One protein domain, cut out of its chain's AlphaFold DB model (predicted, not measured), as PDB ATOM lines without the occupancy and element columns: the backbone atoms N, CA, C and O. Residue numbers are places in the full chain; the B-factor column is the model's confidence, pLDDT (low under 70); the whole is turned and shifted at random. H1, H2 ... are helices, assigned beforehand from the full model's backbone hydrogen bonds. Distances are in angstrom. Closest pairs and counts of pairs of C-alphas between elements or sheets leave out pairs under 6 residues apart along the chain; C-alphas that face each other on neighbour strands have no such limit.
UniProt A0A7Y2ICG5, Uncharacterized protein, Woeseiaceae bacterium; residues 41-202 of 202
ATOM      1  N   GLY A  41     185.325 152.921 165.152       54.28
ATOM      2  CA  GLY A  41     185.451 154.268 164.570       54.28
ATOM      3  C   GLY A  41     186.438 154.428 163.411       54.28
ATOM      4  O   GLY A  41     187.539 154.928 163.604       54.28
ATOM      5  N   PHE A  42     186.013 154.088 162.194       54.38
ATOM      6  CA  PHE A  42     186.817 154.271 160.982       54.38
ATOM      7  C   PHE A  42     186.322 155.487 160.170       54.38
ATOM      8  O   PHE A  42     185.102 155.652 160.041       54.38
ATOM      9  N   PRO A  43     187.215 156.332 159.616       59.53
ATOM     10  CA  PRO A  43     186.833 157.525 158.857       59.53
ATOM     11  C   PRO A  43     186.044 157.175 157.583       59.53
ATOM     12  O   PRO A  43     186.349 156.216 156.873       59.53
ATOM     13  N   ALA A  44     185.006 157.964 157.290       57.94
ATOM     14  CA  ALA A  44     184.027 157.680 156.234       57.94
ATOM     15  C   ALA A  44     184.626 157.640 154.812       57.94
ATOM     16  O   ALA A  44     184.125 156.916 153.954       57.94
ATOM     17  N   GLU A  45     185.708 158.379 154.569       58.59
ATOM     18  CA  GLU A  45     186.342 158.500 153.249       58.59
ATOM     19  C   GLU A  45     187.028 157.204 152.802       58.59
ATOM     20  O   GLU A  45     186.852 156.763 151.666       58.59
ATOM     21  N   ALA A  46     187.739 156.535 153.712       57.22
ATOM     22  CA  ALA A  46     188.391 155.264 153.415       57.22
ATOM     23  C   ALA A  46     187.369 154.123 153.239       57.22
ATOM     24  O   ALA A  46     187.575 153.251 152.399       57.22
ATOM     25  N   ARG A  47     186.207 154.179 153.919       58.34
ATOM     26  CA  ARG A  47     185.086 153.255 153.638       58.34
ATOM     27  C   ARG A  47     184.542 153.423 152.223       58.34
ATOM     28  O   ARG A  47     184.170 152.437 151.602       58.34
ATOM     29  N   MET A  48     184.468 154.657 151.720       56.19
ATOM     30  CA  MET A  48     183.942 154.911 150.377       56.19
ATOM     31  C   MET A  48     184.880 154.414 149.276       56.19
ATOM     32  O   MET A  48     184.383 153.881 148.292       56.19
ATOM     33  N   ARG A  49     186.205 154.539 149.441       60.19
ATOM     34  CA  ARG A  49     187.174 153.993 148.472       60.19
ATOM     35  C   ARG A  49     187.124 152.468 148.389       60.19
ATOM     36  O   ARG A  49     186.956 151.948 147.298       60.19
ATOM     37  N   ILE A  50     187.171 151.787 149.532       57.81
ATOM     38  CA  ILE A  50     187.133 150.315 149.617       57.81
ATOM     39  C   ILE A  50     185.795 149.766 149.087       57.81
ATOM     40  O   ILE A  50     185.740 148.737 148.423       57.81
ATOM     41  N   ARG A  51     184.691 150.492 149.304       57.44
ATOM     42  CA  ARG A  51     183.378 150.146 148.738       57.44
ATOM     43  C   ARG A  51     183.331 150.244 147.204       57.44
ATOM     44  O   ARG A  51     182.468 149.617 146.601       57.44
ATOM     45  N   MET A  52     184.195 151.056 146.592       58.31
ATOM     46  CA  MET A  52     184.248 151.254 145.136       58.31
ATOM     47  C   MET A  52     185.230 150.300 144.440       58.31
ATOM     48  O   MET A  52     185.261 150.287 143.213       58.31
ATOM     49  N   GLU A  53     186.021 149.521 145.187       62.81
ATOM     50  CA  GLU A  53     186.864 148.467 144.612       62.81
ATOM     51  C   GLU A  53     186.001 147.317 144.086       62.81
ATOM     52  O   GLU A  53     185.106 146.802 144.762       62.81
ATOM     53  N   GLU A  54     186.250 146.951 142.832       61.72
ATOM     54  CA  GLU A  54     185.299 146.211 141.998       61.72
ATOM     55  C   GLU A  54     185.394 144.689 142.202       61.72
ATOM     56  O   GLU A  54     184.450 143.962 141.899       61.72
ATOM     57  N   SER A  55     186.500 144.188 142.768       77.06
ATOM     58  CA  SER A  55     186.754 142.751 142.895       77.06
ATOM     59  C   SER A  55     187.006 142.305 144.335       77.06
ATOM     60  O   SER A  55     187.900 142.799 145.023       77.06
ATOM     61  N   THR A  56     186.252 141.296 144.780       81.75
ATOM     62  CA  THR A  56     186.462 140.614 146.069       81.75
ATOM     63  C   THR A  56     187.867 140.011 146.178       81.75
ATOM     64  O   THR A  56     188.432 139.979 147.270       81.75
ATOM     65  N   ASP A  57     188.454 139.578 145.058       81.62
ATOM     66  CA  ASP A  57     189.806 139.008 145.028       81.62
ATOM     67  C   ASP A  57     190.875 140.076 145.296       81.62
ATOM     68  O   ASP A  57     191.864 139.808 145.978       81.62
ATOM     69  N   GLU A  58     190.659 141.303 144.814       87.00
ATOM     70  CA  GLU A  58     191.554 142.438 145.076       87.00
ATOM     71  C   GLU A  58     191.499 142.842 146.551       87.00
ATOM     72  O   GLU A  58     192.543 142.976 147.192       87.00
ATOM     73  N   LEU A  59     190.294 142.922 147.126       87.19
ATOM     74  CA  LEU A  59     190.109 143.175 148.558       87.19
ATOM     75  C   LEU A  59     190.749 142.091 149.427       87.19
ATOM     76  O   LEU A  59     191.335 142.398 150.466       87.19
ATOM     77  N   MET A  60     190.651 140.825 149.014       88.25
ATOM     78  CA  MET A  60     191.286 139.713 149.720       88.25
ATOM     79  C   MET A  60     192.811 139.810 149.643       88.25
ATOM     80  O   MET A  60     193.482 139.661 150.663       88.25
ATOM     81  N   ALA A  61     193.365 140.112 148.466       90.69
ATOM     82  CA  ALA A  61     194.801 140.304 148.294       90.69
ATOM     83  C   ALA A  61     195.325 141.472 149.147       90.69
ATOM     84  O   ALA A  61     196.356 141.341 149.810       90.69
ATOM     85  N   GLU A  62     194.596 142.591 149.193       91.44
ATOM     86  CA  GLU A  62     194.945 143.739 150.033       91.44
ATOM     87  C   GLU A  62     194.842 143.418 151.532       91.44
ATOM     88  O   GLU A  62     195.693 143.822 152.334       91.44
ATOM     89  N   TYR A  63     193.819 142.659 151.921       91.38
ATOM     90  CA  TYR A  63     193.655 142.183 153.287       91.38
ATOM     91  C   TYR A  63     194.819 141.277 153.710       91.38
ATOM     92  O   TYR A  63     195.392 141.472 154.785       91.38
ATOM     93  N   GLU A  64     195.210 140.321 152.863       92.81
ATOM     94  CA  GLU A  64     196.345 139.430 153.115       92.81
ATOM     95  C   GLU A  64     197.671 140.185 153.205       92.81
ATOM     96  O   GLU A  64     198.486 139.879 154.082       92.81
ATOM     97  N   ASP A  65     197.882 141.183 152.346       95.56
ATOM     98  CA  ASP A  65     199.074 142.025 152.390       95.56
ATOM     99  C   ASP A  65     199.134 142.839 153.688       95.56
ATOM    100  O   ASP A  65     200.117 142.773 154.428       95.56
ATOM    101  N   THR A  66     198.035 143.506 154.050       93.62
ATOM    102  CA  THR A  66     197.935 144.273 155.300       93.62
ATOM    103  C   THR A  66     198.147 143.371 156.523       93.62
ATOM    104  O   THR A  66     198.862 143.722 157.465       93.62
ATOM    105  N   ARG A  67     197.579 142.159 156.503       93.88
ATOM    106  CA  ARG A  67     197.772 141.147 157.549       93.88
ATOM    107  C   ARG A  67     199.227 140.683 157.633       93.88
ATOM    108  O   ARG A  67     199.730 140.465 158.738       93.88
ATOM    109  N   ARG A  68     199.916 140.539 156.495       95.56
ATOM    110  CA  ARG A  68     201.344 140.196 156.442       95.56
ATOM    111  C   ARG A  68     202.194 141.302 157.063       95.56
ATOM    112  O   ARG A  68     203.016 140.982 157.917       95.56
ATOM    113  N   GLN A  69     201.941 142.567 156.723       95.00
ATOM    114  CA  GLN A  69     202.645 143.722 157.295       95.00
ATOM    115  C   GLN A  69     202.481 143.796 158.823       95.00
ATOM    116  O   GLN A  69     203.466 143.917 159.550       95.00
ATOM    117  N   ILE A  70     201.254 143.618 159.336       93.38
ATOM    118  CA  ILE A  70     200.998 143.537 160.788       93.38
ATOM    119  C   ILE A  70     201.778 142.369 161.418       93.38
ATOM    120  O   ILE A  70     202.363 142.502 162.496       93.38
ATOM    121  N   GLY A  71     201.817 141.218 160.740       93.44
ATOM    122  CA  GLY A  71     202.583 140.052 161.175       93.44
ATOM    123  C   GLY A  71     204.097 140.280 161.198       93.44
ATOM    124  O   GLY A  71     204.776 139.749 162.074       93.44
ATOM    125  N   GLU A  72     204.639 141.068 160.270       95.12
ATOM    126  CA  GLU A  72     206.056 141.446 160.239       95.12
ATOM    127  C   GLU A  72     206.412 142.413 161.369       95.12
ATOM    128  O   GLU A  72     207.388 142.163 162.075       95.12
ATOM    129  N   LEU A  73     205.584 143.432 161.621       92.62
ATOM    130  CA  LEU A  73     205.750 144.342 162.764       92.62
ATOM    131  C   LEU A  73     205.725 143.581 164.097       92.62
ATOM    132  O   LEU A  73     206.590 143.774 164.949       92.62
ATOM    133  N   THR A  74     204.799 142.630 164.236       92.19
ATOM    134  CA  THR A  74     204.694 141.780 165.435       92.19
ATOM    135  C   THR A  74     205.930 140.887 165.625       92.19
ATOM    136  O   THR A  74     206.300 140.561 166.749       92.19
ATOM    137  N   LYS A  75     206.592 140.469 164.535       93.69
ATOM    138  CA  LYS A  75     207.839 139.686 164.603       93.69
ATOM    139  C   LYS A  75     209.057 140.545 164.936       93.69
ATOM    140  O   LYS A  75     209.988 140.024 165.544       93.69
ATOM    141  N   GLN A  76     209.077 141.807 164.502       93.19
ATOM    142  CA  GLN A  76     210.177 142.736 164.775       93.19
ATOM    143  C   GLN A  76     210.249 143.110 166.258       93.19
ATOM    144  O   GLN A  76     211.349 143.157 166.804       93.19
ATOM    145  N   ASP A  77     209.100 143.284 166.917       90.38
ATOM    146  CA  ASP A  77     209.030 143.468 168.368       90.38
ATOM    147  C   ASP A  77     207.987 142.535 169.013       90.38
ATOM    148  O   ASP A  77     206.845 142.929 169.259       90.38
ATOM    149  N   PRO A  78     208.378 141.288 169.345       88.62
ATOM    150  CA  PRO A  78     207.483 140.319 169.978       88.62
ATOM    151  C   PRO A  78     207.060 140.707 171.401       88.62
ATOM    152  O   PRO A  78     206.144 140.098 171.955       88.62
ATOM    153  N   SER A  79     207.772 141.649 172.030       88.75
ATOM    154  CA  SER A  79     207.505 142.084 173.402       88.75
ATOM    155  C   SER A  79     206.425 143.162 173.471       88.75
ATOM    156  O   SER A  79     205.796 143.350 174.518       88.75
ATOM    157  N   MET A  80     206.173 143.833 172.346       87.12
ATOM    158  CA  MET A  80     205.165 144.869 172.237       87.12
ATOM    159  C   MET A  80     203.757 144.262 172.214       87.12
ATOM    160  O   MET A  80     203.435 143.365 171.435       87.12
ATOM    161  N   GLN A  81     202.876 144.762 173.084       89.12
ATOM    162  CA  GLN A  81     201.484 144.315 173.100       89.12
ATOM    163  C   GLN A  81     200.749 144.774 171.824       89.12
ATOM    164  O   GLN A  81     200.982 145.898 171.371       89.12
ATOM    165  N   PRO A  82     199.778 143.998 171.297       83.62
ATOM    166  CA  PRO A  82     199.014 144.361 170.095       83.62
ATOM    167  C   PRO A  82     198.362 145.749 170.150       83.62
ATOM    168  O   PRO A  82     198.194 146.409 169.130       83.62
ATOM    169  N   TYR A  83     198.005 146.208 171.352       85.75
ATOM    170  CA  TYR A  83     197.448 147.541 171.564       85.75
ATOM    171  C   TYR A  83     198.469 148.664 171.314       85.75
ATOM    172  O   TYR A  83     198.113 149.679 170.721       85.75
ATOM    173  N   ALA A  84     199.726 148.480 171.724       88.88
ATOM    174  CA  ALA A  84     200.793 149.451 171.484       88.88
ATOM    175  C   ALA A  84     201.168 149.502 169.994       88.88
ATOM    176  O   ALA A  84     201.230 150.590 169.430       88.88
ATOM    177  N   LEU A  85     201.255 148.345 169.322       87.56
ATOM    178  CA  LEU A  85     201.464 148.274 167.866       87.56
ATOM    179  C   LEU A  85     200.366 149.009 167.080       87.56
ATOM    180  O   LEU A  85     200.656 149.702 166.104       87.56
ATOM    181  N   ASN A  86     199.110 148.894 167.526       88.62
ATOM    182  CA  ASN A  86     197.981 149.628 166.955       88.62
ATOM    183  C   ASN A  86     198.089 151.146 167.185       88.62
ATOM    184  O   ASN A  86     197.775 151.921 166.288       88.62
ATOM    185  N   GLN A  87     198.557 151.588 168.357       90.62
ATOM    186  CA  GLN A  87     198.784 153.016 168.608       90.62
ATOM    187  C   GLN A  87     199.927 153.597 167.767       90.62
ATOM    188  O   GLN A  87     199.831 154.749 167.352       90.62
ATOM    189  N   GLU A  88     200.981 152.821 167.509       91.94
ATOM    190  CA  GLU A  88     202.110 153.254 166.676       91.94
ATOM    191  C   GLU A  88     201.776 153.253 165.179       91.94
ATOM    192  O   GLU A  88     202.286 154.090 164.436       91.94
ATOM    193  N   ASN A  89     200.891 152.354 164.732       91.69
ATOM    194  CA  ASN A  89     200.521 152.187 163.323       91.69
ATOM    195  C   ASN A  89     198.996 152.274 163.104       91.69
ATOM    196  O   ASN A  89     198.402 151.348 162.537       91.69
ATOM    197  N   PRO A  90     198.331 153.371 163.517       90.69
ATOM    198  CA  PRO A  90     196.871 153.437 163.550       90.69
ATOM    199  C   PRO A  90     196.253 153.281 162.159       90.69
ATOM    200  O   PRO A  90     195.223 152.632 162.018       90.69
ATOM    201  N   GLU A  91     196.896 153.807 161.115       90.81
ATOM    202  CA  GLU A  91     196.401 153.714 159.738       90.81
ATOM    203  C   GLU A  91     196.377 152.271 159.216       90.81
ATOM    204  O   GLU A  91     195.399 151.865 158.587       90.81
ATOM    205  N   LEU A  92     197.410 151.475 159.519       91.56
ATOM    206  CA  LEU A  92     197.531 150.090 159.056       91.56
ATOM    207  C   LEU A  92     196.445 149.199 159.668       91.56
ATOM    208  O   LEU A  92     195.758 148.460 158.963       91.56
ATOM    209  N   TYR A  93     196.249 149.302 160.983       89.75
ATOM    210  CA  TYR A  93     195.221 148.543 161.695       89.75
ATOM    211  C   TYR A  93     193.813 149.008 161.338       89.75
ATOM    212  O   TYR A  93     192.908 148.185 161.172       89.75
ATOM    213  N   ALA A  94     193.627 150.317 161.175       88.00
ATOM    214  CA  ALA A  94     192.373 150.874 160.711       88.00
ATOM    215  C   ALA A  94     192.042 150.303 159.316       88.00
ATOM    216  O   ALA A  94     190.950 149.760 159.133       88.00
ATOM    217  N   ARG A  95     192.989 150.324 158.364       88.06
ATOM    218  CA  ARG A  95     192.825 149.738 157.022       88.06
ATOM    219  C   ARG A  95     192.499 148.245 157.084       88.06
ATOM    220  O   ARG A  95     191.501 147.829 156.503       88.06
ATOM    221  N   HIS A  96     193.254 147.465 157.861       88.94
ATOM    222  CA  HIS A  96     192.991 146.037 158.076       88.94
ATOM    223  C   HIS A  96     191.559 145.785 158.565       88.94
ATOM    224  O   HIS A  96     190.864 144.904 158.062       88.94
ATOM    225  N   SER A  97     191.101 146.570 159.543       87.69
ATOM    226  CA  SER A  97     189.754 146.428 160.095       87.69
ATOM    227  C   SER A  97     188.652 146.794 159.101       87.69
ATOM    228  O   SER A  97     187.607 146.144 159.084       87.69
ATOM    229  N   ALA A  98     188.887 147.795 158.250       85.12
ATOM    230  CA  ALA A  98     187.944 148.213 157.222       85.12
ATOM    231  C   ALA A  98     187.812 147.163 156.117       85.12
ATOM    232  O   ALA A  98     186.690 146.812 155.755       85.12
ATOM    233  N   LEU A  99     188.938 146.611 155.655       88.31
ATOM    234  CA  LEU A  99     188.965 145.508 154.693       88.31
ATOM    235  C   LEU A  99     188.260 144.271 155.249       88.31
ATOM    236  O   LEU A  99     187.410 143.697 154.577       88.31
ATOM    237  N   ALA A 100     188.542 143.900 156.501       87.50
ATOM    238  CA  ALA A 100     187.889 142.762 157.139       87.50
ATOM    239  C   ALA A 100     186.368 142.949 157.259       87.50
ATOM    240  O   ALA A 100     185.610 142.012 157.023       87.50
ATOM    241  N   MET A 101     185.918 144.153 157.620       85.50
ATOM    242  CA  MET A 101     184.495 144.472 157.728       85.50
ATOM    243  C   MET A 101     183.795 144.413 156.365       85.50
ATOM    244  O   MET A 101     182.713 143.839 156.279       85.50
ATOM    245  N   GLU A 102     184.402 144.960 155.306       85.19
ATOM    246  CA  GLU A 102     183.831 144.912 153.953       85.19
ATOM    247  C   GLU A 102     183.808 143.481 153.397       85.19
ATOM    248  O   GLU A 102     182.784 143.046 152.873       85.19
ATOM    249  N   LEU A 103     184.889 142.710 153.568       87.00
ATOM    250  CA  LEU A 103     184.936 141.300 153.166       87.00
ATOM    251  C   LEU A 103     183.878 140.466 153.895       87.00
ATOM    252  O   LEU A 103     183.195 139.659 153.266       87.00
ATOM    253  N   ASN A 104     183.699 140.682 155.200       86.56
ATOM    254  CA  ASN A 104     182.672 139.992 155.979       86.56
ATOM    255  C   ASN A 104     181.256 140.368 155.508       86.56
ATOM    256  O   ASN A 104     180.380 139.510 155.432       86.56
ATOM    257  N   GLU A 105     181.030 141.631 155.137       85.69
ATOM    258  CA  GLU A 105     179.755 142.070 154.567       85.69
ATOM    259  C   GLU A 105     179.484 141.411 153.205       85.69
ATOM    260  O   GLU A 105     178.407 140.850 153.001       85.69
ATOM    261  N   ARG A 106     180.469 141.390 152.297       86.56
ATOM    262  CA  ARG A 106     180.357 140.705 150.995       86.56
ATOM    263  C   ARG A 106     180.116 139.207 151.157       86.56
ATOM    264  O   ARG A 106     179.269 138.639 150.463       86.56
ATOM    265  N   GLN A 107     180.816 138.569 152.094       86.12
ATOM    266  CA  GLN A 107     180.608 137.161 152.428       86.12
ATOM    267  C   GLN A 107     179.193 136.931 152.965       86.12
ATOM    268  O   GLN A 107     178.524 135.996 152.522       86.12
ATOM    269  N   ARG A 108     178.695 137.811 153.848       86.75
ATOM    270  CA  ARG A 108     177.317 137.739 154.344       86.75
ATOM    271  C   ARG A 108     176.323 137.825 153.195       86.75
ATOM    272  O   ARG A 108     175.489 136.933 153.073       86.75
ATOM    273  N   ILE A 109     176.434 138.819 152.315       87.00
ATOM    274  CA  ILE A 109     175.505 138.962 151.184       87.00
ATOM    275  C   ILE A 109     175.588 137.756 150.243       87.00
ATOM    276  O   ILE A 109     174.560 137.232 149.819       87.00
ATOM    277  N   THR A 110     176.789 137.257 149.959       87.00
ATOM    278  CA  THR A 110     176.976 136.054 149.135       87.00
ATOM    279  C   THR A 110     176.301 134.834 149.766       87.00
ATOM    280  O   THR A 110     175.615 134.077 149.075       87.00
ATOM    281  N   SER A 111     176.434 134.663 151.086       86.56
ATOM    282  CA  SER A 111     175.743 133.604 151.826       86.56
ATOM    283  C   SER A 111     174.221 133.790 151.798       86.56
ATOM    284  O   SER A 111     173.503 132.828 151.551       86.56
ATOM    285  N   GLU A 112     173.723 135.028 151.909       89.38
ATOM    286  CA  GLU A 112     172.293 135.336 151.803       89.38
ATOM    287  C   GLU A 112     171.745 134.995 150.409       89.38
ATOM    288  O   GLU A 112     170.651 134.445 150.302       89.38
ATOM    289  N   ILE A 113     172.498 135.268 149.335       88.25
ATOM    290  CA  ILE A 113     172.125 134.889 147.962       88.25
ATOM    291  C   ILE A 113     172.074 133.363 147.820       88.25
ATOM    292  O   ILE A 113     171.135 132.825 147.227       88.25
ATOM    293  N   ARG A 114     173.070 132.648 148.353       88.06
ATOM    294  CA  ARG A 114     173.096 131.179 148.342       88.06
ATOM    295  C   ARG A 114     171.876 130.608 149.064       88.06
ATOM    296  O   ARG A 114     171.187 129.749 148.511       88.06
ATOM    297  N   ASP A 115     171.599 131.101 150.264       88.44
ATOM    298  CA  ASP A 115     170.482 130.650 151.089       88.44
ATOM    299  C   ASP A 115     169.153 130.944 150.385       88.44
ATOM    300  O   ASP A 115     168.336 130.036 150.217       88.44
ATOM    301  N   LEU A 116     168.984 132.162 149.851       92.19
ATOM    302  CA  LEU A 116     167.841 132.558 149.025       92.19
ATOM    303  C   LEU A 116     167.555 131.515 147.939       92.19
ATOM    304  O   LEU A 116     166.419 131.056 147.826       92.19
ATOM    305  N   TRP A 117     168.561 131.101 147.164       91.75
ATOM    306  CA  TRP A 117     168.381 130.105 146.104       91.75
ATOM    307  C   TRP A 117     168.030 128.715 146.636       91.75
ATOM    308  O   TRP A 117     167.113 128.081 146.111       91.75
ATOM    309  N   ILE A 118     168.711 128.240 147.682       88.75
ATOM    310  CA  ILE A 118     168.463 126.912 148.263       88.75
ATOM    311  C   ILE A 118     167.031 126.815 148.799       88.75
ATOM    312  O   ILE A 118     166.300 125.882 148.448       88.75
ATOM    313  N   PHE A 119     166.602 127.792 149.600       90.88
ATOM    314  CA  PHE A 119     165.251 127.804 150.156       90.88
ATOM    315  C   PHE A 119     164.188 128.050 149.080       90.88
ATOM    316  O   PHE A 119     163.122 127.433 149.124       90.88
ATOM    317  N   SER A 120     164.490 128.849 148.053       92.69
ATOM    318  CA  SER A 120     163.589 129.025 146.906       92.69
ATOM    319  C   SER A 120     163.366 127.722 146.146       92.69
ATOM    320  O   SER A 120     162.225 127.369 145.844       92.69
ATOM    321  N   ILE A 121     164.431 126.965 145.868       93.56
ATOM    322  CA  ILE A 121     164.330 125.657 145.210       93.56
ATOM    323  C   ILE A 121     163.527 124.687 146.082       93.56
ATOM    324  O   ILE A 121     162.647 123.995 145.568       93.56
ATOM    325  N   ALA A 122     163.766 124.665 147.395       92.44
ATOM    326  CA  ALA A 122     162.991 123.838 148.317       92.44
ATOM    327  C   ALA A 122     161.493 124.203 148.295       92.44
ATOM    328  O   ALA A 122     160.642 123.315 148.181       92.44
ATOM    329  N   GLY A 123     161.164 125.499 148.300       94.19
ATOM    330  CA  GLY A 123     159.796 125.998 148.138       94.19
ATOM    331  C   GLY A 123     159.157 125.553 146.818       94.19
ATOM    332  O   GLY A 123     158.029 125.058 146.810       94.19
ATOM    333  N   LEU A 124     159.891 125.626 145.702       95.75
ATOM    334  CA  LEU A 124     159.425 125.146 144.395       95.75
ATOM    335  C   LEU A 124     159.183 123.628 144.373       95.75
ATOM    336  O   LEU A 124     158.197 123.174 143.788       95.75
ATOM    337  N   VAL A 125     160.033 122.835 145.032       96.00
ATOM    338  CA  VAL A 125     159.844 121.379 145.169       96.00
ATOM    339  C   VAL A 125     158.588 121.063 145.987       96.00
ATOM    340  O   VAL A 125     157.807 120.184 145.604       96.00
ATOM    341  N   LEU A 126     158.340 121.801 147.075       94.38
ATOM    342  CA  LEU A 126     157.107 121.688 147.864       94.38
ATOM    343  C   LEU A 126     155.868 122.046 147.035       94.38
ATOM    344  O   LEU A 126     154.893 121.292 147.028       94.38
ATOM    345  N   LEU A 127     155.919 123.133 146.259       96.25
ATOM    346  CA  LEU A 127     154.836 123.514 145.349       96.25
ATOM    347  C   LEU A 127     154.572 122.440 144.289       96.25
ATOM    348  O   LEU A 127     153.422 122.061 144.076       96.25
ATOM    349  N   GLY A 128     155.616 121.928 143.634       96.62
ATOM    350  CA  GLY A 128     155.489 120.921 142.581       96.62
ATOM    351  C   GLY A 128     154.937 119.589 143.098       96.62
ATOM    352  O   GLY A 128     153.997 119.030 142.524       96.62
ATOM    353  N   SER A 129     155.476 119.095 144.215       96.50
ATOM    354  CA  SER A 129     154.981 117.876 144.872       96.50
ATOM    355  C   SER A 129     153.549 118.050 145.388       96.50
ATOM    356  O   SER A 129     152.698 117.186 145.155       96.50
ATOM    357  N   GLY A 130     153.241 119.202 145.985       95.50
ATOM    358  CA  GLY A 130     151.901 119.563 146.427       95.50
ATOM    359  C   GLY A 130     150.891 119.644 145.281       95.50
ATOM    360  O   GLY A 130     149.808 119.070 145.381       95.50
ATOM    361  N   ALA A 131     151.253 120.258 144.149       95.56
ATOM    362  CA  ALA A 131     150.422 120.309 142.944       95.56
ATOM    363  C   ALA A 131     150.109 118.911 142.399       95.56
ATOM    364  O   ALA A 131     148.966 118.602 142.044       95.56
ATOM    365  N   ARG A 132     151.123 118.038 142.363       95.94
ATOM    366  CA  ARG A 132     150.975 116.649 141.922       95.94
ATOM    367  C   ARG A 132     150.029 115.865 142.831       95.94
ATOM    368  O   ARG A 132     149.145 115.168 142.335       95.94
ATOM    369  N   LEU A 133     150.163 115.992 144.151       95.19
ATOM    370  CA  LEU A 133     149.262 115.325 145.099       95.19
ATOM    371  C   LEU A 133     147.843 115.891 145.035       95.19
ATOM    372  O   LEU A 133     146.876 115.126 145.025       95.19
ATOM    373  N   TYR A 134     147.716 117.213 144.902       93.69
ATOM    374  CA  TYR A 134     146.430 117.884 144.758       93.69
ATOM    375  C   TYR A 134     145.674 117.365 143.530       93.69
ATOM    376  O   TYR A 134     144.500 117.001 143.631       93.69
ATOM    377  N   THR A 135     146.340 117.287 142.373       92.44
ATOM    378  CA  THR A 135     145.767 116.770 141.115       92.44
ATOM    379  C   THR A 135     145.471 115.272 141.158       92.44
ATOM    380  O   THR A 135     144.479 114.844 140.577       92.44
ATOM    381  N   SER A 136     146.226 114.496 141.937       93.75
ATOM    382  CA  SER A 136     146.010 113.053 142.143       93.75
ATOM    383  C   SER A 136     144.868 112.722 143.125       93.75
ATOM    384  O   SER A 136     144.806 111.612 143.644       93.75
ATOM    385  N   GLY A 137     143.997 113.684 143.449       91.88
ATOM    386  CA  GLY A 137     142.847 113.498 144.346       91.88
ATOM    387  C   GLY A 137     143.150 113.640 145.843       91.88
ATOM    388  O   GLY A 137     142.221 113.698 146.645       91.88
ATOM    389  N   HIS A 138     144.418 113.785 146.236       92.50
ATOM    390  CA  HIS A 138     144.830 113.970 147.631       92.50
ATOM    391  C   HIS A 138     144.860 115.462 147.982       92.50
ATOM    392  O   HIS A 138     145.902 116.026 148.317       92.50
ATOM    393  N   GLU A 139     143.703 116.116 147.869       91.25
ATOM    394  CA  GLU A 139     143.570 117.579 147.933       91.25
ATOM    395  C   GLU A 139     144.181 118.180 149.204       91.25
ATOM    396  O   GLU A 139     144.934 119.148 149.130       91.25
ATOM    397  N   TRP A 140     143.920 117.568 150.360       88.19
ATOM    398  CA  TRP A 140     144.403 118.058 151.652       88.19
ATOM    399  C   TRP A 140     145.919 117.964 151.797       88.19
ATOM    400  O   TRP A 140     146.551 118.924 152.233       88.19
ATOM    401  N   VAL A 141     146.507 116.836 151.391       88.88
ATOM    402  CA  VAL A 141     147.964 116.647 151.438       88.88
ATOM    403  C   VAL A 141     148.636 117.604 150.456       88.88
ATOM    404  O   VAL A 141     149.599 118.277 150.811       88.88
ATOM    405  N   GLY A 142     148.070 117.748 149.254       91.88
ATOM    406  CA  GLY A 142     148.541 118.716 148.273       91.88
ATOM    407  C   GLY A 142     148.541 120.146 148.815       91.88
ATOM    408  O   GLY A 142     149.568 120.819 148.762       91.88
ATOM    409  N   MET A 143     147.434 120.590 149.421       90.06
ATOM    410  CA  MET A 143     147.350 121.916 150.045       90.06
ATOM    411  C   MET A 143     148.353 122.095 151.191       90.06
ATOM    412  O   MET A 143     148.956 123.161 151.300       90.06
ATOM    413  N   SER A 144     148.582 121.057 152.002       90.00
ATOM    414  CA  SER A 144     149.549 121.107 153.107       90.00
ATOM    415  C   SER A 144     151.006 121.258 152.663       90.00
ATOM    416  O   SER A 144     151.822 121.656 153.481       90.00
ATOM    417  N   LEU A 145     151.330 120.984 151.393       92.12
ATOM    418  CA  LEU A 145     152.654 121.230 150.804       92.12
ATOM    419  C   LEU A 145     152.700 122.532 149.993       92.12
ATOM    420  O   LEU A 145     153.699 123.246 150.026       92.12
ATOM    421  N   ILE A 146     151.603 122.873 149.306       94.00
ATOM    422  CA  ILE A 146     151.512 124.108 148.518       94.00
ATOM    423  C   ILE A 146     151.638 125.342 149.420       94.00
ATOM    424  O   ILE A 146     152.372 126.271 149.092       94.00
ATOM    425  N   VAL A 147     150.936 125.359 150.560       91.94
ATOM    426  CA  VAL A 147     150.938 126.518 151.466       91.94
ATOM    427  C   VAL A 147     152.342 126.805 152.025       91.94
ATOM    428  O   VAL A 147     152.797 127.936 151.863       91.94
ATOM    429  N   PRO A 148     153.076 125.830 152.599       91.19
ATOM    430  CA  PRO A 148     154.467 126.040 153.000       91.19
ATOM    431  C   PRO A 148     155.385 126.448 151.848       91.19
ATOM    432  O   PRO A 148     156.218 127.327 152.028       91.19
ATOM    433  N   GLY A 149     155.203 125.875 150.652       93.50
ATOM    434  CA  GLY A 149     155.990 126.250 149.474       93.50
ATOM    435  C   GLY A 149     155.863 127.737 149.124       93.50
ATOM    436  O   GLY A 149     156.869 128.398 148.875       93.50
ATOM    437  N   PHE A 150     154.648 128.295 149.174       94.44
ATOM    438  CA  PHE A 150     154.446 129.738 148.994       94.44
ATOM    439  C   PHE A 150     154.971 130.568 150.169       94.44
ATOM    440  O   PHE A 150     155.481 131.665 149.943       94.44
ATOM    441  N   LEU A 151     154.847 130.072 151.406       92.56
ATOM    442  CA  LEU A 151     155.364 130.765 152.590       92.56
ATOM    443  C   LEU A 151     156.885 130.918 152.525       92.56
ATOM    444  O   LEU A 151     157.369 132.022 152.750       92.56
ATOM    445  N   GLU A 152     157.614 129.866 152.148       91.25
ATOM    446  CA  GLU A 152     159.067 129.923 151.945       91.25
ATOM    447  C   GLU A 152     159.441 130.946 150.872       91.25
ATOM    448  O   GLU A 152     160.225 131.858 151.127       91.25
ATOM    449  N   LEU A 153     158.820 130.872 149.691       92.88
ATOM    450  CA  LEU A 153     159.103 131.826 148.617       92.88
ATOM    451  C   LEU A 153     158.830 133.276 149.043       92.88
ATOM    452  O   LEU A 153     159.638 134.164 148.779       92.88
ATOM    453  N   THR A 154     157.718 133.512 149.745       90.62
ATOM    454  CA  THR A 154     157.341 134.852 150.222       90.62
ATOM    455  C   THR A 154     158.319 135.357 151.281       90.62
ATOM    456  O   THR A 154     158.775 136.499 151.204       90.62
ATOM    457  N   TRP A 155     158.675 134.505 152.244       91.25
ATOM    458  CA  TRP A 155     159.619 134.840 153.305       91.25
ATOM    459  C   TRP A 155     160.968 135.262 152.726       91.25
ATOM    460  O   TRP A 155     161.454 136.351 153.023       91.25
ATOM    461  N   TRP A 156     161.527 134.460 151.821       89.25
ATOM    462  CA  TRP A 156     162.845 134.724 151.247       89.25
ATOM    463  C   TRP A 156     162.853 135.856 150.211       89.25
ATOM    464  O   TRP A 156     163.855 136.556 150.067       89.25
ATOM    465  N   SER A 157     161.723 136.117 149.549       88.38
ATOM    466  CA  SER A 157     161.560 137.294 148.682       88.38
ATOM    467  C   SER A 157     161.442 138.621 149.445       88.38
ATOM    468  O   SER A 157     161.595 139.688 148.848       88.38
ATOM    469  N   SER A 158     161.183 138.579 150.758       86.81
ATOM    470  CA  SER A 158     160.991 139.788 151.561       86.81
ATOM    471  C   SER A 158     162.271 140.642 151.614       86.81
ATOM    472  O   SER A 158     163.386 140.106 151.644       86.81
ATOM    473  N   PRO A 159     162.148 141.982 151.612       81.50
ATOM    474  CA  PRO A 159     163.304 142.873 151.607       81.50
ATOM    475  C   PRO A 159     164.142 142.695 152.881       81.50
ATOM    476  O   PRO A 159     163.603 142.669 153.987       81.50
ATOM    477  N   SER A 160     165.467 142.594 152.722       79.50
ATOM    478  CA  SER A 160     166.395 142.696 153.855       79.50
ATOM    479  C   SER A 160     166.627 144.182 154.122       79.50
ATOM    480  O   SER A 160     166.984 144.920 153.206       79.50
ATOM    481  N   PHE A 161     166.437 144.635 155.360       68.31
ATOM    482  CA  PHE A 161     166.817 145.991 155.757       68.31
ATOM    483  C   PHE A 161     168.295 146.002 156.154       68.31
ATOM    484  O   PHE A 161     168.625 145.883 157.331       68.31
ATOM    485  N   THR A 162     169.192 146.117 155.176       66.75
ATOM    486  CA  THR A 162     170.634 146.262 155.422       66.75
ATOM    487  C   THR A 162     171.061 147.698 155.130       66.75
ATOM    488  O   THR A 162     171.000 148.178 154.000       66.75
ATOM    489  N   LEU A 163     171.465 148.419 156.179       57.25
ATOM    490  CA  LEU A 163     171.934 149.805 156.113       57.25
ATOM    491  C   LEU A 163     173.454 149.842 155.856       57.25
ATOM    492  O   LEU A 163     174.237 150.168 156.741       57.25
ATOM    493  N   GLY A 164     173.852 149.553 154.614       61.81
ATOM    494  CA  GLY A 164     175.166 149.898 154.061       61.81
ATOM    495  C   GLY A 164     176.267 148.826 154.113       61.81
ATOM    496  O   GLY A 164     176.421 148.124 155.098       61.81
ATOM    497  N   GLY A 165     177.087 148.817 153.054       66.00
ATOM    498  CA  GLY A 165     178.242 147.935 152.810       66.00
ATOM    499  C   GLY A 165     177.961 147.058 151.584       66.00
ATOM    500  O   GLY A 165     176.798 146.727 151.380       66.00
ATOM    501  N   ALA A 166     178.956 146.789 150.727       71.69
ATOM    502  CA  ALA A 166     178.835 145.931 149.536       71.69
ATOM    503  C   ALA A 166     177.649 146.256 148.588       71.69
ATOM    504  O   ALA A 166     176.714 145.474 148.414       71.69
ATOM    505  N   VAL A 167     177.662 147.454 147.983       77.69
ATOM    506  CA  VAL A 167     176.548 147.966 147.146       77.69
ATOM    507  C   VAL A 167     176.272 147.065 145.942       77.69
ATOM    508  O   VAL A 167     175.114 146.799 145.632       77.69
ATOM    509  N   GLN A 168     177.320 146.570 145.288       79.12
ATOM    510  CA  GLN A 168     177.185 145.756 144.084       79.12
ATOM    511  C   GLN A 168     176.552 144.393 144.389       79.12
ATOM    512  O   GLN A 168     175.607 143.975 143.719       79.12
ATOM    513  N   GLU A 169     177.025 143.704 145.425       81.69
ATOM    514  CA  GLU A 169     176.467 142.428 145.863       81.69
ATOM    515  C   GLU A 169     175.031 142.606 146.374       81.69
ATOM    516  O   GLU A 169     174.171 141.756 146.126       81.69
ATOM    517  N   PHE A 170     174.742 143.732 147.035       84.50
ATOM    518  CA  PHE A 170     173.388 144.077 147.456       84.50
ATOM    519  C   PHE A 170     172.440 144.281 146.265       84.50
ATOM    520  O   PHE A 170     171.316 143.774 146.295       84.50
ATOM    521  N   ASP A 171     172.883 144.949 145.197       86.25
ATOM    522  CA  ASP A 171     172.093 145.108 143.969       86.25
ATOM    523  C   ASP A 171     171.779 143.747 143.333       86.25
ATOM    524  O   ASP A 171     170.637 143.483 142.941       86.25
ATOM    525  N   VAL A 172     172.756 142.835 143.298       87.94
ATOM    526  CA  VAL A 172     172.543 141.457 142.831       87.94
ATOM    527  C   VAL A 172     171.521 140.735 143.711       87.94
ATOM    528  O   VAL A 172     170.586 140.122 143.185       87.94
ATOM    529  N   LEU A 173     171.639 140.812 145.040       88.50
ATOM    530  CA  LEU A 173     170.665 140.227 145.968       88.50
ATOM    531  C   LEU A 173     169.255 140.785 145.718       88.50
ATOM    532  O   LEU A 173     168.287 140.022 145.652       88.50
ATOM    533  N   LEU A 174     169.131 142.102 145.536       89.50
ATOM    534  CA  LEU A 174     167.856 142.771 145.296       89.50
ATOM    535  C   LEU A 174     167.218 142.319 143.977       89.50
ATOM    536  O   LEU A 174     166.031 141.991 143.955       89.50
ATOM    537  N   ILE A 175     168.000 142.232 142.894       90.50
ATOM    538  CA  ILE A 175     167.528 141.717 141.601       90.50
ATOM    539  C   ILE A 175     167.012 140.282 141.753       90.50
ATOM    540  O   ILE A 175     165.913 139.978 141.282       90.50
ATOM    541  N   ASN A 176     167.745 139.412 142.454       90.50
ATOM    542  CA  ASN A 176     167.308 138.034 142.698       90.50
ATOM    543  C   ASN A 176     165.974 137.983 143.465       90.50
ATOM    544  O   ASN A 176     165.076 137.228 143.086       90.50
ATOM    545  N   LYS A 177     165.789 138.828 144.487       91.88
ATOM    546  CA  LYS A 177     164.522 138.927 145.234       91.88
ATOM    547  C   LYS A 177     163.361 139.429 144.375       91.88
ATOM    548  O   LYS A 177     162.253 138.895 144.470       91.88
ATOM    549  N   ILE A 178     163.600 140.411 143.503       91.19
ATOM    550  CA  ILE A 178     162.590 140.913 142.556       91.19
ATOM    551  C   ILE A 178     162.167 139.798 141.595       91.19
ATOM    552  O   ILE A 178     160.970 139.552 141.426       91.19
ATOM    553  N   VAL A 179     163.131 139.083 141.006       92.62
ATOM    554  CA  VAL A 179     162.856 137.944 140.117       92.62
ATOM    555  C   VAL A 179     162.037 136.881 140.848       92.62
ATOM    556  O   VAL A 179     161.005 136.444 140.337       92.62
ATOM    557  N   LEU A 180     162.432 136.516 142.070       90.81
ATOM    558  CA  LEU A 180     161.717 135.533 142.879       90.81
ATOM    559  C   LEU A 180     160.280 135.972 143.202       90.81
ATOM    560  O   LEU A 180     159.358 135.155 143.165       90.81
ATOM    561  N   THR A 181     160.066 137.263 143.458       92.44
ATOM    562  CA  THR A 181     158.735 137.840 143.695       92.44
ATOM    563  C   THR A 181     157.848 137.698 142.457       92.44
ATOM    564  O   THR A 181     156.717 137.218 142.553       92.44
ATOM    565  N   ILE A 182     158.367 138.050 141.275       93.81
ATOM    566  CA  ILE A 182     157.645 137.921 140.000       93.81
ATOM    567  C   ILE A 182     157.276 136.456 139.739       93.81
ATOM    568  O   ILE A 182     156.127 136.159 139.405       93.81
ATOM    569  N   VAL A 183     158.224 135.533 139.937       92.75
ATOM    570  CA  VAL A 183     157.995 134.087 139.789       92.75
ATOM    571  C   VAL A 183     156.916 133.601 140.755       92.75
ATOM    572  O   VAL A 183     156.002 132.887 140.344       92.75
ATOM    573  N   SER A 184     156.966 134.024 142.018       91.31
ATOM    574  CA  SER A 184     155.990 133.635 143.043       91.31
ATOM    575  C   SER A 184     154.577 134.105 142.695       91.31
ATOM    576  O   SER A 184     153.624 133.328 142.792       91.31
ATOM    577  N   ILE A 185     154.435 135.341 142.207       92.31
ATOM    578  CA  ILE A 185     153.157 135.883 141.730       92.31
ATOM    579  C   ILE A 185     152.657 135.091 140.515       92.31
ATOM    580  O   ILE A 185     151.496 134.676 140.483       92.31
ATOM    581  N   ALA A 186     153.519 134.836 139.526       94.62
ATOM    582  CA  ALA A 186     153.151 134.073 138.336       94.62
ATOM    583  C   ALA A 186     152.664 132.660 138.698       94.62
ATOM    584  O   ALA A 186     151.614 132.225 138.218       94.62
ATOM    585  N   LEU A 187     153.375 131.970 139.596       93.25
ATOM    586  CA  LEU A 187     152.969 130.666 140.116       93.25
ATOM    587  C   LEU A 187     151.619 130.748 140.828       93.25
ATOM    588  O   LEU A 187     150.741 129.939 140.539       93.25
ATOM    589  N   LEU A 188     151.396 131.746 141.683       92.44
ATOM    590  CA  LEU A 188     150.114 131.924 142.368       92.44
ATOM    591  C   LEU A 188     148.942 132.022 141.375       92.44
ATOM    592  O   LEU A 188     147.944 131.310 141.521       92.44
ATOM    593  N   TYR A 189     149.077 132.835 140.321       94.12
ATOM    594  CA  TYR A 189     148.054 132.955 139.276       94.12
ATOM    595  C   TYR A 189     147.865 131.662 138.471       94.12
ATOM    596  O   TYR A 189     146.728 131.311 138.137       94.12
ATOM    597  N   LEU A 190     148.945 130.933 138.176       93.81
ATOM    598  CA  LEU A 190     148.873 129.639 137.491       93.81
ATOM    599  C   LEU A 190     148.112 128.606 138.324       93.81
ATOM    600  O   LEU A 190     147.194 127.964 137.807       93.81
ATOM    601  N   PHE A 191     148.435 128.486 139.613       91.56
ATOM    602  CA  PHE A 191     147.744 127.588 140.538       91.56
ATOM    603  C   PHE A 191     146.267 127.958 140.682       91.56
ATOM    604  O   PHE A 191     145.406 127.080 140.610       91.56
ATOM    605  N   TRP A 192     145.952 129.249 140.808       90.94
ATOM    606  CA  TRP A 192     144.570 129.720 140.880       90.94
ATOM    607  C   TRP A 192     143.775 129.410 139.603       90.94
ATOM    608  O   TRP A 192     142.656 128.896 139.664       90.94
ATOM    609  N   SER A 193     144.364 129.659 138.431       92.69
ATOM    610  CA  SER A 193     143.756 129.339 137.134       92.69
ATOM    611  C   SER A 193     143.525 127.834 136.969       92.69
ATOM    612  O   SER A 193     142.447 127.416 136.536       92.69
ATOM    613  N   ALA A 194     144.500 127.007 137.359       90.50
ATOM    614  CA  ALA A 194     144.398 125.551 137.316       90.50
ATOM    615  C   ALA A 194     143.300 125.018 138.252       90.50
ATOM    616  O   ALA A 194     142.486 124.194 137.827       90.50
ATOM    617  N   ALA A 195     143.223 125.533 139.484       88.25
ATOM    618  CA  ALA A 195     142.165 125.191 140.433       88.25
ATOM    619  C   ALA A 195     140.777 125.536 139.865       88.25
ATOM    620  O   ALA A 195     139.903 124.676 139.791       88.25
ATOM    621  N   ARG A 196     140.611 126.748 139.317       91.50
ATOM    622  CA  ARG A 196     139.339 127.192 138.725       91.50
ATOM    623  C   ARG A 196     138.896 126.345 137.529       91.50
ATOM    624  O   ARG A 196     137.699 126.165 137.316       91.50
ATOM    625  N   ARG A 197     139.830 125.857 136.704       90.50
ATOM    626  CA  ARG A 197     139.501 124.964 135.575       90.50
ATOM    627  C   ARG A 197     138.990 123.610 136.059       90.50
ATOM    628  O   ARG A 197     138.061 123.080 135.462       90.50
ATOM    629  N   ARG A 198     139.569 123.078 137.135       86.19
ATOM    630  CA  ARG A 198     139.146 121.810 137.737       86.19
ATOM    631  C   ARG A 198     137.753 121.902 138.354       86.19
ATOM    632  O   ARG A 198     136.969 120.984 138.150       86.19
ATOM    633  N   ASP A 199     137.433 123.002 139.030       84.44
ATOM    634  CA  ASP A 199     136.102 123.202 139.623       84.44
ATOM    635  C   ASP A 199     134.988 123.256 138.571       84.44
ATOM    636  O   ASP A 199     133.867 122.866 138.851       84.44
ATOM    637  N   LYS A 200     135.292 123.701 137.345       86.12
ATOM    638  CA  LYS A 200     134.338 123.676 136.222       86.12
ATOM    639  C   LYS A 200     134.167 122.298 135.580       86.12
ATOM    640  O   LYS A 200     133.226 122.112 134.818       86.12
ATOM    641  N   ALA A 201     135.124 121.395 135.779       83.00
ATOM    642  CA  ALA A 201     135.124 120.063 135.179       83.00
ATOM    643  C   ALA A 201     134.461 119.003 136.078       83.00
ATOM    644  O   ALA A 201     134.258 117.877 135.627       83.00
ATOM    645  N   ARG A 202     134.176 119.353 137.336       74.56
ATOM    646  CA  ARG A 202     133.413 118.553 138.298       74.56
ATOM    647  C   ARG A 202     131.957 118.987 138.305       74.56
ATOM    648  O   ARG A 202     131.114 118.092 138.510       74.56
TER     649      ARG A 202
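AT A GLANCE: This is residues 41 to 202 of the 202 residues of an uncharacterized protein of Woeseiaceae bacterium (UniProt A0A7Y2ICG5). A single very long helix, H4, runs along most of a rod; H5 folds back along its second half and H6 runs beside it on a further side, a loose three-helix up-and-down bundle in which H6 meets H4 over only part of their lengths. Around the first part of H4, H2 crosses it at a steep tilt and the short H1 packs on it, while the short H3 makes the turn between H2 and H4. The printed part has 162 residues with six named helices, H1 to H6 in order along the chain, and no named strand; the class is all helix. It is extended, with a radius of gyration of the C-alphas of 24.8 A and spans of 84 by 29 by 24 A.

IN THESE COORDINATES: H4, residues 90 to 135, is the longest helix, 66.8 A from C-alpha 90 at (196.871, 153.437, 163.550) to C-alpha 135 at (145.767, 116.770, 141.115). H5, residues 139 to 157, measures 26.7 A. H6, residues 167 to 199, measures 48.0 A and ends at C-alpha 199, (136.102, 123.202, 139.623). Before H4 come H1, residues 44 to 51, H2, residues 56 to 76 and 30.3 A long, and H3, residues 82 to 88.

HOW THE PARTS SIT: H4 is the hub, touching four other helices. With residues 116 to 135 alone it touches H5, closest at the C-alphas of Gly 130 and Gly 142, 3.9 A apart; the two form a helical hairpin at a shallow tilt of 20 degrees, opposite ways. H5 and H6 form a second hairpin at a shallow tilt of 22 degrees, with the C-alphas of Ser 157 and Lys 177 closest at 4.8 A. H6 touches H4 with residues 169 to 180 alone, the same way at a shallow tilt of 9 degrees; the closest C-alphas, of Ile 113 and Leu 173, are 5.9 A apart. H2 touches residues 92 to 106 of H4, opposite ways at a steep tilt of 40 degrees, closest at the C-alphas of Tyr 63 and Leu 99, 5.9 A. H1 touches H4 at a steep tilt of 51 degrees, with the C-alphas of Arg 47 and Ala 98 closest at 6.8 A. H2 and H3 only just touch, with 3 pairs of C-alphas within 8 A, the closest those of Thr 74 and Leu 85 at 7.6 A. H2 and H6 are apart. In H1, H2, H3, H4 and H6 every O i to N i+4 pair is within hydrogen-bond range; in H5, 14 of 15 are.

THE WHOLE: The C-alphas farthest apart, of Ser 79 and Arg 202, are 85.3 A apart. The printed part has no cut and no long link. Mean pLDDT of the printed part is 86.3; residues 41 to 54 and 161 to 165 are under 70.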